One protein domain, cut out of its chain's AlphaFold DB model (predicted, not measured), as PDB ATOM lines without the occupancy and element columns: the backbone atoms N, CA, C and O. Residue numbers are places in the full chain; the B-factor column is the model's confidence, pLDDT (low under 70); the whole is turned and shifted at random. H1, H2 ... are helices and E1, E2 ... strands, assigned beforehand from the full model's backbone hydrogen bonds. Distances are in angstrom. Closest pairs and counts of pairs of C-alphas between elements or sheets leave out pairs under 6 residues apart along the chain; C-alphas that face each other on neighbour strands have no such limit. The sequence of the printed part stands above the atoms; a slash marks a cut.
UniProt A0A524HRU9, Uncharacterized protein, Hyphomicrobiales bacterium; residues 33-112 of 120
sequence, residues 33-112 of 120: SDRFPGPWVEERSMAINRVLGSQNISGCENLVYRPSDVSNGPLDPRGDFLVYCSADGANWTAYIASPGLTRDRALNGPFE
ATOM      1  N   SER A  33     189.429 175.432 199.720       92.94
ATOM      2  CA  SER A  33     189.012 174.429 200.707       92.94
ATOM      3  C   SER A  33     188.027 174.965 201.755       92.94
ATOM      4  O   SER A  33     187.138 174.216 202.164       92.94
ATOM      5  N   ASP A  34     188.112 176.249 202.126       92.56
ATOM      6  CA  ASP A  34     187.113 176.905 202.982       92.56
ATOM      7  C   ASP A  34     185.766 177.042 202.258       92.56
ATOM      8  O   ASP A  34     184.717 176.758 202.834       92.56
ATOM      9  N   ARG A  35     185.791 177.441 200.976       92.56
ATOM     10  CA  ARG A  35     184.575 177.643 200.169       92.56
ATOM     11  C   ARG A  35     183.904 176.334 199.764       92.56
ATOM     12  O   ARG A  35     182.687 176.303 199.611       92.56
ATOM     13  N   PHE A  36     184.661 175.259 199.564       94.25
ATOM     14  CA  PHE A  36     184.149 173.949 199.147       94.25
ATOM     15  C   PHE A  36     184.524 172.865 200.169       94.25
ATOM     16  O   PHE A  36     185.334 171.972 199.882       94.25
ATOM     17  N   PRO A  37     183.957 172.938 201.385       92.19
ATOM     18  CA  PRO A  37     184.323 172.047 202.468       92.19
ATOM     19  C   PRO A  37     183.746 170.642 202.258       92.19
ATOM     20  O   PRO A  37     182.806 170.416 201.497       92.19
ATOM     21  N   GLY A  38     184.280 169.684 203.013       89.44
ATOM     22  CA  GLY A  38     183.749 168.323 203.076       89.44
ATOM     23  C   GLY A  38     184.413 167.341 202.107       89.44
ATOM     24  O   GLY A  38     185.433 167.657 201.501       89.44
ATOM     25  N   PRO A  39     183.901 166.104 202.022       92.00
ATOM     26  CA  PRO A  39     184.480 165.062 201.181       92.00
ATOM     27  C   PRO A  39     184.106 165.238 199.704       92.00
ATOM     28  O   PRO A  39     183.145 165.927 199.364       92.00
ATOM     29  N   TRP A  40     184.853 164.570 198.825       94.69
ATOM     30  CA  TRP A  40     184.481 164.429 197.418       94.69
ATOM     31  C   TRP A  40     183.225 163.571 197.261       94.69
ATOM     32  O   TRP A  40     183.073 162.548 197.928       94.69
ATOM     33  N   VAL A  41     182.339 163.990 196.361       94.00
ATOM     34  CA  VAL A  41     181.162 163.228 195.948       94.00
ATOM     35  C   VAL A  41     181.392 162.688 194.541       94.00
ATOM     36  O   VAL A  41     181.673 163.453 193.619       94.00
ATOM     37  N   GLU A  42     181.252 161.374 194.383       90.25
ATOM     38  CA  GLU A  42     181.436 160.653 193.110       90.25
ATOM     39  C   GLU A  42     180.096 160.334 192.417       90.25
ATOM     40  O   GLU A  42     180.046 159.929 191.255       90.25
ATOM     41  N   GLU A  43     178.973 160.516 193.121       86.06
ATOM     42  CA  GLU A  43     177.647 160.226 192.580       86.06
ATOM     43  C   GLU A  43     177.274 161.167 191.434       86.06
ATOM     44  O   GLU A  43     177.432 162.383 191.501       86.06
ATOM     45  N   ARG A  44     176.675 160.623 190.376       78.88
ATOM     46  CA  ARG A  44     176.328 161.403 189.188       78.88
ATOM     47  C   ARG A  44     175.255 162.465 189.481       78.88
ATOM     48  O   ARG A  44     174.063 162.164 189.504       78.88
ATOM     49  N   SER A  45     175.654 163.733 189.567       88.25
ATOM     50  CA  SER A  45     174.722 164.868 189.639       88.25
ATOM     51  C   SER A  45     174.193 165.253 188.254       88.25
ATOM     52  O   SER A  45     174.927 165.730 187.384       88.25
ATOM     53  N   MET A  46     172.880 165.102 188.040       90.00
ATOM     54  CA  MET A  46     172.226 165.546 186.800       90.00
ATOM     55  C   MET A  46     172.345 167.061 186.574       90.00
ATOM     56  O   MET A  46     172.363 167.505 185.426       90.00
ATOM     57  N   ALA A  47     172.417 167.855 187.648       91.75
ATOM     58  CA  ALA A  47     172.537 169.308 187.559       91.75
ATOM     59  C   ALA A  47     173.912 169.712 187.008       91.75
ATOM     60  O   ALA A  47     173.984 170.476 186.047       91.75
ATOM     61  N   ILE A  48     174.986 169.121 187.541       93.81
ATOM     62  CA  ILE A  48     176.358 169.362 187.077       93.81
ATOM     63  C   ILE A  48     176.522 168.901 185.624       93.81
ATOM     64  O   ILE A  48     176.982 169.668 184.780       93.81
ATOM     65  N   ASN A  49     176.049 167.697 185.288       93.06
ATOM     66  CA  ASN A  49     176.128 167.184 183.917       93.06
ATOM     67  C   ASN A  49     175.388 168.066 182.908       93.06
ATOM     68  O   ASN A  49     175.855 168.249 181.785       93.06
ATOM     69  N   ARG A  50     174.244 168.640 183.299       93.44
ATOM     70  CA  ARG A  50     173.517 169.589 182.451       93.44
ATOM     71  C   ARG A  50     174.351 170.838 182.185       93.44
ATOM     72  O   ARG A  50     174.393 171.287 181.042       93.44
ATOM     73  N   VAL A  51     174.999 171.389 183.210       95.69
ATOM     74  CA  VAL A  51     175.869 172.563 183.066       95.69
ATOM     75  C   VAL A  51     177.027 172.252 182.118       95.69
ATOM     76  O   VAL A  51     177.170 172.941 181.107       95.69
ATOM     77  N   LEU A  52     177.787 171.187 182.387       95.38
ATOM     78  CA  LEU A  52     178.930 170.769 181.568       95.38
ATOM     79  C   LEU A  52     178.524 170.511 180.111       95.38
ATOM     80  O   LEU A  52     179.117 171.068 179.187       95.38
ATOM     81  N   GLY A  53     177.449 169.746 179.905       94.75
ATOM     82  CA  GLY A  53     176.923 169.446 178.576       94.75
ATOM     83  C   GLY A  53     176.427 170.691 177.840       94.75
ATOM     84  O   GLY A  53     176.657 170.832 176.642       94.75
ATOM     85  N   SER A  54     175.816 171.650 178.544       94.75
ATOM     86  CA  SER A  54     175.386 172.911 177.930       94.75
ATOM     87  C   SER A  54     176.555 173.754 177.416       94.75
ATOM     88  O   SER A  54     176.367 174.556 176.502       94.75
ATOM     89  N   GLN A  55     177.753 173.561 177.968       94.69
ATOM     90  CA  GLN A  55     178.985 174.227 177.553       94.69
ATOM     91  C   GLN A  55     179.857 173.355 176.638       94.69
ATOM     92  O   GLN A  55     180.968 173.747 176.300       94.69
ATOM     93  N   ASN A  56     179.340 172.205 176.184       94.31
ATOM     94  CA  ASN A  56     180.060 171.223 175.368       94.31
ATOM     95  C   ASN A  56     181.380 170.750 176.000       94.31
ATOM     96  O   ASN A  56     182.319 170.410 175.280       94.31
ATOM     97  N   ILE A  57     181.460 170.718 177.334       94.62
ATOM     98  CA  ILE A  57     182.600 170.104 178.015       94.62
ATOM     99  C   ILE A  57     182.528 168.594 177.793       94.62
ATOM    100  O   ILE A  57     181.507 167.958 178.062       94.62
ATOM    101  N   SER A  58     183.616 168.035 177.277       89.94
ATOM    102  CA  SER A  58     183.789 166.614 176.987       89.94
ATOM    103  C   SER A  58     184.998 166.061 177.746       89.94
ATOM    104  O   SER A  58     185.734 166.812 178.379       89.94
ATOM    105  N   GLY A  59     185.184 164.737 177.724       88.56
ATOM    106  CA  GLY A  59     186.308 164.098 178.417       88.56
ATOM    107  C   GLY A  59     186.181 164.084 179.945       88.56
ATOM    108  O   GLY A  59     187.191 164.028 180.626       88.56
ATOM    109  N   CYS A  60     184.963 164.137 180.490       91.62
ATOM    110  CA  CYS A  60     184.703 163.966 181.925       91.62
ATOM    111  C   CYS A  60     184.206 162.547 182.222       91.62
ATOM    112  O   CYS A  60     183.060 162.364 182.633       91.62
ATOM    113  N   GLU A  61     185.037 161.539 181.951       91.56
ATOM    114  CA  GLU A  61     184.711 160.141 182.277       91.56
ATOM    115  C   GLU A  61     184.755 159.907 183.789       91.56
ATOM    116  O   GLU A  61     183.902 159.210 184.340       91.56
ATOM    117  N   ASN A  62     185.694 160.578 184.455       93.75
ATOM    118  CA  ASN A  62     185.807 160.669 185.899       93.75
ATOM    119  C   ASN A  62     185.377 162.072 186.322       93.75
ATOM    120  O   ASN A  62     185.911 163.078 185.845       93.75
ATOM    121  N   LEU A  63     184.383 162.138 187.202       94.81
ATOM    122  CA  LEU A  63     183.843 163.388 187.711       94.81
ATOM    123  C   LEU A  63     183.639 163.263 189.210       94.81
ATOM    124  O   LEU A  63     182.918 162.382 189.671       94.81
ATOM    125  N   VAL A  64     184.230 164.196 189.946       96.25
ATOM    126  CA  VAL A  64     184.024 164.348 191.385       96.25
ATOM    127  C   VAL A  64     183.727 165.801 191.698       96.25
ATOM    128  O   VAL A  64     184.158 166.705 190.976       96.25
ATOM    129  N   TYR A  65     182.963 166.050 192.754       96.00
ATOM    130  CA  TYR A  65     182.619 167.419 193.121       96.00
ATOM    131  C   TYR A  65     182.481 167.632 194.622       96.00
ATOM    132  O   TYR A  65     182.283 166.685 195.386       96.00
ATOM    133  N   ARG A  66     182.557 168.900 195.031       95.12
ATOM    134  CA  ARG A  66     182.190 169.367 196.370       95.12
ATOM    135  C   ARG A  66     181.204 170.529 196.282       95.12
ATOM    136  O   ARG A  66     181.419 171.435 195.472       95.12
ATOM    137  N   PRO A  67     180.122 170.524 197.078       93.62
ATOM    138  CA  PRO A  67     179.229 171.670 197.178       93.62
ATOM    139  C   PRO A  67     179.923 172.827 197.904       93.62
ATOM    140  O   PRO A  67     180.755 172.609 198.783       93.62
ATOM    141  N   SER A  68     179.567 174.058 197.548       92.25
ATOM    142  CA  SER A  68     180.023 175.235 198.284       92.25
ATOM    143  C   SER A  68     179.385 175.287 199.674       92.25
ATOM    144  O   SER A  68     178.219 174.924 199.839       92.25
ATOM    145  N   ASP A  69     180.119 175.811 200.648       88.06
ATOM    146  CA  ASP A  69     179.684 176.116 202.016       88.06
ATOM    147  C   ASP A  69     178.435 177.012 202.101       88.06
ATOM    148  O   ASP A  69     177.632 176.874 203.022       88.06
ATOM    149  N   VAL A  70     178.238 177.899 201.124       81.31
ATOM    150  CA  VAL A  70     177.057 178.773 201.026       81.31
ATOM    151  C   VAL A  70     175.836 178.100 200.389       81.31
ATOM    152  O   VAL A  70     174.757 178.692 200.342       81.31
ATOM    153  N   SER A  71     175.978 176.877 199.874       72.25
ATOM    154  CA  SER A  71     174.854 176.103 199.331       72.25
ATOM    155  C   SER A  71     174.167 175.321 200.452       72.25
ATOM    156  O   SER A  71     174.810 174.957 201.434       72.25
ATOM    157  N   ASN A  72     172.877 174.980 200.316       70.69
ATOM    158  CA  ASN A  72     172.157 174.174 201.324       70.69
ATOM    159  C   ASN A  72     172.590 172.681 201.332       70.69
ATOM    160  O   ASN A  72     171.773 171.784 201.551       70.69
ATOM    161  N   GLY A  73     173.871 172.402 201.075       67.19
ATOM    162  CA  GLY A  73     174.458 171.072 200.949       67.19
ATOM    163  C   GLY A  73     174.337 170.458 199.545       67.19
ATOM    164  O   GLY A  73     173.835 171.094 198.617       67.19
ATOM    165  N   PRO A  74     174.766 169.190 199.376       63.47
ATOM    166  CA  PRO A  74     174.758 168.486 198.085       63.47
ATOM    167  C   PRO A  74     173.345 168.223 197.535       63.47
ATOM    168  O   PRO A  74     173.190 167.837 196.380       63.47
ATOM    169  N   LEU A  75     172.313 168.437 198.356       71.06
ATOM    170  CA  LEU A  75     170.910 168.282 197.977       71.06
ATOM    171  C   LEU A  75     170.315 169.534 197.321       71.06
ATOM    172  O   LEU A  75     169.211 169.445 196.787       71.06
ATOM    173  N   ASP A  76     170.997 170.686 197.351       79.25
ATOM    174  CA  ASP A  76     170.529 171.889 196.658       79.25
ATOM    175  C   ASP A  76     171.068 171.926 195.224       79.25
ATOM    176  O   ASP A  76     172.223 172.294 195.008       79.25
ATOM    177  N   PRO A  77     170.250 171.603 194.206       74.62
ATOM    178  CA  PRO A  77     170.723 171.536 192.830       74.62
ATOM    179  C   PRO A  77     171.065 172.912 192.246       74.62
ATOM    180  O   PRO A  77     171.516 172.975 191.106       74.62
ATOM    181  N   ARG A  78     170.807 174.010 192.969       82.56
ATOM    182  CA  ARG A  78     171.078 175.383 192.520       82.56
ATOM    183  C   ARG A  78     172.380 175.952 193.080       82.56
ATOM    184  O   ARG A  78     172.748 177.047 192.663       82.56
ATOM    185  N   GLY A  79     173.023 175.239 194.006       89.38
ATOM    186  CA  GLY A  79     174.270 175.650 194.639       89.38
ATOM    187  C   GLY A  79     175.456 175.720 193.679       89.38
ATOM    188  O   GLY A  79     175.391 175.241 192.548       89.38
ATOM    189  N   ASP A  80     176.546 176.312 194.154       93.50
ATOM    190  CA  ASP A  80     177.832 176.269 193.462       93.50
ATOM    191  C   ASP A  80     178.553 174.965 193.805       93.50
ATOM    192  O   ASP A  80     178.570 174.534 194.960       93.50
ATOM    193  N   PHE A  81     179.204 174.367 192.814       95.44
ATOM    194  CA  PHE A  81     179.964 173.133 192.968       95.44
ATOM    195  C   PHE A  81     181.367 173.310 192.408       95.44
ATOM    196  O   PHE A  81     181.521 173.697 191.248       95.44
ATOM    197  N   LEU A  82     182.385 172.959 193.193       96.75
ATOM    198  CA  LEU A  82     183.713 172.690 192.657       96.75
ATOM    199  C   LEU A  82     183.671 171.323 191.989       96.75
ATOM    200  O   LEU A  82     183.345 170.340 192.645       96.75
ATOM    201  N   VAL A  83     183.994 171.264 190.704       96.81
ATOM    202  CA  VAL A  83     183.953 170.046 189.896       96.81
ATOM    203  C   VAL A  83     185.338 169.771 189.354       96.81
ATOM    204  O   VAL A  83     185.903 170.609 188.653       96.81
ATOM    205  N   TYR A  84     185.855 168.582 189.634       97.31
ATOM    206  CA  TYR A  84     187.041 168.053 188.984       97.31
ATOM    207  C   TYR A  84     186.622 167.019 187.952       97.31
ATOM    208  O   TYR A  84     185.866 166.091 188.237       97.31
ATOM    209  N   CYS A  85     187.093 167.231 186.730       95.06
ATOM    210  CA  CYS A  85     186.796 166.418 185.564       95.06
ATOM    211  C   CYS A  85     188.098 165.862 184.993       95.06
ATOM    212  O   CYS A  85     189.076 166.595 184.842       95.06
ATOM    213  N   SER A  86     188.104 164.571 184.675       95.69
ATOM    214  CA  SER A  86     189.231 163.899 184.039       95.69
ATOM    215  C   SER A  86     188.754 162.845 183.044       95.69
ATOM    216  O   SER A  86     187.782 162.126 183.291       95.69
ATOM    217  N   ALA A  87     189.464 162.728 181.924       94.62
ATOM    218  CA  ALA A  87     189.195 161.701 180.921       94.62
ATOM    219  C   ALA A  87     189.791 160.350 181.328       94.62
ATOM    220  O   ALA A  87     189.237 159.313 180.998       94.62
ATOM    221  N   ASP A  88     190.904 160.362 182.058       94.38
ATOM    222  CA  ASP A  88     191.716 159.180 182.363       94.38
ATOM    223  C   ASP A  88     191.848 158.896 183.868       94.38
ATOM    224  O   ASP A  88     192.421 157.881 184.256       94.38
ATOM    225  N   GLY A  89     191.321 159.781 184.717       93.31
ATOM    226  CA  GLY A  89     191.426 159.697 186.174       93.31
ATOM    227  C   GLY A  89     192.780 160.157 186.722       93.31
ATOM    228  O   GLY A  89     193.003 160.080 187.927       93.31
ATOM    229  N   ALA A  90     193.683 160.645 185.867       93.12
ATOM    230  CA  ALA A  90     195.025 161.086 186.243       93.12
ATOM    231  C   ALA A  90     195.238 162.580 185.969       93.12
ATOM    232  O   ALA A  90     195.821 163.292 186.786       93.12
ATOM    233  N   ASN A  91     194.745 163.067 184.830       94.88
ATOM    234  CA  ASN A  91     194.854 164.457 184.414       94.88
ATOM    235  C   ASN A  91     193.532 165.169 184.691       94.88
ATOM    236  O   ASN A  91     192.548 164.992 183.968       94.88
ATOM    237  N   TRP A  92     193.505 165.953 185.765       96.31
ATOM    238  CA  TRP A  92     192.301 166.619 186.248       96.31
ATOM    239  C   TRP A  92     192.243 168.078 185.801       96.31
ATOM    240  O   TRP A  92     193.250 168.782 185.781       96.31
ATOM    241  N   THR A  93     191.037 168.541 185.486       96.94
ATOM    242  CA  THR A  93     190.722 169.949 185.221       96.94
ATOM    243  C   THR A  93     189.641 170.420 186.180       96.94
ATOM    244  O   THR A  93     188.657 169.713 186.413       96.94
ATOM    245  N   ALA A  94     189.818 171.623 186.722       97.31
ATOM    246  CA  ALA A  94     188.903 172.212 187.682       97.31
ATOM    247  C   ALA A  94     187.884 173.150 187.026       97.31
ATOM    248  O   ALA A  94     188.219 173.950 186.152       97.31
ATOM    249  N   TYR A  95     186.646 173.099 187.512       97.50
ATOM    250  CA  TYR A  95     185.555 173.990 187.128       97.50
ATOM    251  C   TYR A  95     184.721 174.377 188.347       97.50
ATOM    252  O   TYR A  95     184.650 173.634 189.323       97.50
ATOM    253  N   ILE A  96     184.026 175.509 188.266       96.44
ATOM    254  CA  ILE A  96     182.937 175.845 189.187       96.44
ATOM    255  C   ILE A  96     181.631 175.798 188.399       96.44
ATOM    256  O   ILE A  96     181.434 176.592 187.476       96.44
ATOM    257  N   ALA A  97     180.755 174.861 188.750       96.19
ATOM    258  CA  ALA A  97     179.433 174.715 188.158       96.19
ATOM    259  C   ALA A  97     178.378 175.365 189.059       96.19
ATOM    260  O   ALA A  97     178.272 175.026 190.234       96.19
ATOM    261  N   SER A  98     177.562 176.242 188.485       95.50
ATOM    262  CA  SER A  98     176.502 176.999 189.155       95.50
ATOM    263  C   SER A  98     175.171 176.763 188.428       95.50
ATOM    264  O   SER A  98     174.739 177.602 187.630       95.50
ATOM    265  N   PRO A  99     174.487 175.619 188.639       93.69
ATOM    266  CA  PRO A  99     173.311 175.248 187.849       93.69
ATOM    267  C   PRO A  99     172.099 176.167 188.058       93.69
ATOM    268  O   PRO A  99     171.163 176.128 187.261       93.69
ATOM    269  N   GLY A 100     172.103 176.995 189.109       91.50
ATOM    270  CA  GLY A 100     171.100 178.039 189.330       91.50
ATOM    271  C   GLY A 100     171.223 179.254 188.399       91.50
ATOM    272  O   GLY A 100     170.312 180.081 188.372       91.50
ATOM    273  N   LEU A 101     172.319 179.385 187.642       92.62
ATOM    274  CA  LEU A 101     172.570 180.516 186.749       92.62
ATOM    275  C   LEU A 101     172.167 180.230 185.294       92.62
ATOM    276  O   LEU A 101     171.908 179.100 184.883       92.62
ATOM    277  N   THR A 102     172.116 181.295 184.491       93.94
ATOM    278  CA  THR A 102     171.917 181.199 183.041       93.94
ATOM    279  C   THR A 102     173.078 180.461 182.385       93.94
ATOM    280  O   THR A 102     174.204 180.511 182.875       93.94
ATOM    281  N   ARG A 103     172.813 179.787 181.257       92.56
ATOM    282  CA  ARG A 103     173.783 178.927 180.555       92.56
ATOM    283  C   ARG A 103     175.165 179.572 180.432       92.56
ATOM    284  O   ARG A 103     176.146 178.942 180.797       92.56
ATOM    285  N   ASP A 104     175.224 180.812 179.961       94.06
ATOM    286  CA  ASP A 104     176.435 181.609 179.728       94.06
ATOM    287  C   ASP A 104     177.283 181.887 180.980       94.06
ATOM    288  O   ASP A 104     178.456 182.216 180.851       94.06
ATOM    289  N   ARG A 105     176.714 181.733 182.182       94.31
ATOM    290  CA  ARG A 105     177.388 181.951 183.474       94.31
ATOM    291  C   ARG A 105     177.406 180.721 184.374       94.31
ATOM    292  O   ARG A 105     178.003 180.755 185.443       94.31
ATOM    293  N   ALA A 106     176.733 179.650 183.963       95.25
ATOM    294  CA  ALA A 106     176.570 178.451 184.771       95.25
ATOM    295  C   ALA A 106     177.876 177.666 184.947       95.25
ATOM    296  O   ALA A 106     177.918 176.772 185.784       95.25
ATOM    297  N   LEU A 107     178.927 177.969 184.181       96.94
ATOM    298  CA  LEU A 107     180.224 177.316 184.292       96.94
ATOM    299  C   LEU A 107     181.344 178.355 184.283       96.94
ATOM    300  O   LEU A 107     181.425 179.166 183.365       96.94
ATOM    301  N   ASN A 108     182.224 178.278 185.274       96.31
ATOM    302  CA  ASN A 108     183.469 179.037 185.325       96.31
ATOM    303  C   ASN A 108     184.659 178.071 185.272       96.31
ATOM    304  O   ASN A 108     184.605 176.984 185.853       96.31
ATOM    305  N   GLY A 109     185.726 178.477 184.588       94.88
ATOM    306  CA  GLY A 109     186.908 177.657 184.325       94.88
ATOM    307  C   GLY A 109     187.192 177.526 182.822       94.88
ATOM    308  O   GLY A 109     186.537 178.192 182.016       94.88
ATOM    309  N   PRO A 110     188.151 176.675 182.424       95.94
ATOM    310  CA  PRO A 110     188.919 175.762 183.278       95.94
ATOM    311  C   PRO A 110     189.872 176.490 184.238       95.94
ATOM    312  O   PRO A 110     190.353 177.581 183.936       95.94
ATOM    313  N   PHE A 111     190.151 175.866 185.381       95.50
ATOM    314  CA  PHE A 111     191.159 176.299 186.349       95.50
ATOM    315  C   PHE A 111     192.230 175.219 186.541       95.50
ATOM    316  O   PHE A 111     192.011 174.044 186.232       95.50
ATOM    317  N   GLU A 112     193.373 175.627 187.092       94.31
ATOM    318  CA  GLU A 112     194.349 174.691 187.649       94.31
ATOM    319  C   GLU A 112     193.782 173.986 188.888       94.31
ATOM    320  O   GLU A 112     192.833 174.453 189.525       94.31
TER     321      GLU A 112
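Overview. This is residues 33 to 112 of the 120 residues of an uncharacterized protein of Hyphomicrobiales bacterium (UniProt A0A524HRU9). A strongly twisted sheet of four antiparallel strands, E1 to E4, has one short helix, H1, across one of its faces, near the end of E3 and the beginnings of E2 and E4. Two unnamed stretches of 13 residues, one before H1 and one between E1 and E2, make much of the rest. The printed part has 80 residues, with H1, E1, E2, E3 and E4 in that order along the chain; the sheet's order is also E1, E2, E3, E4. The class is mixed, helices and strands, with under half of the residues, 32, in named elements. The whole is compact, with a radius of gyration of the C-alphas of 11.4 A, and rounded, spanning 31 by 27 by 22 A.

Along the chain. Residues 33 to 45 hold no named element. H1 is residues 46 to 54, 12.0 A long, with C-alpha 46 at (172.226, 165.546, 186.800). E1 is residues 62 to 67, 17.1 A long, with C-alpha 62 at (185.807, 160.669, 185.899). E2 is residues 81 to 86, 15.8 A, and E3 is residues 92 to 97, 15.3 A. E4 is residues 107 to 111, 11.2 A, with C-alpha 111 at (191.159, 176.299, 186.349).

Arrangement. The four strands form a meander, each the antiparallel neighbour of the one before, in three hairpins. E1 and E2 run at 167 degrees, with N 64 and O 84 within hydrogen-bond range at 3.0 A. E2 and E3 run at 151 degrees, with N 83 and O 95 within range at 2.8 A. E3 and E4 run at 153 degrees, with N 96 and O 108 within range at 2.9 A. The edge strands E1 and E4 are apart. H1 is on the sheet at a height of 9.1 A. It lies over E3, and only just over E2, on which 3 of its C-alphas fall. It runs across the strands, at 83 degrees to E3 on the local plane. The closest C-alphas of H1 and E3 are those of Ile 48 and Ala 97, 6.3 A apart; those of H1 and E4 are Val 51 and Leu 107, 6.6 A apart. In H1 every O i to N i+4 pair is within hydrogen-bond range.

Size, cuts and confidence. The two C-alphas farthest apart, those of Asn 72 and Asp 88, are 31.1 A apart. The printed part has no cut. The link from E1 to E2, with 13 residues, is long; that from E2 to E3 is tight, and those from H1 to E1 and from E3 to E4 are short. The mean pLDDT of the printed part is 91.3, and residues 73 to 74 are under 70.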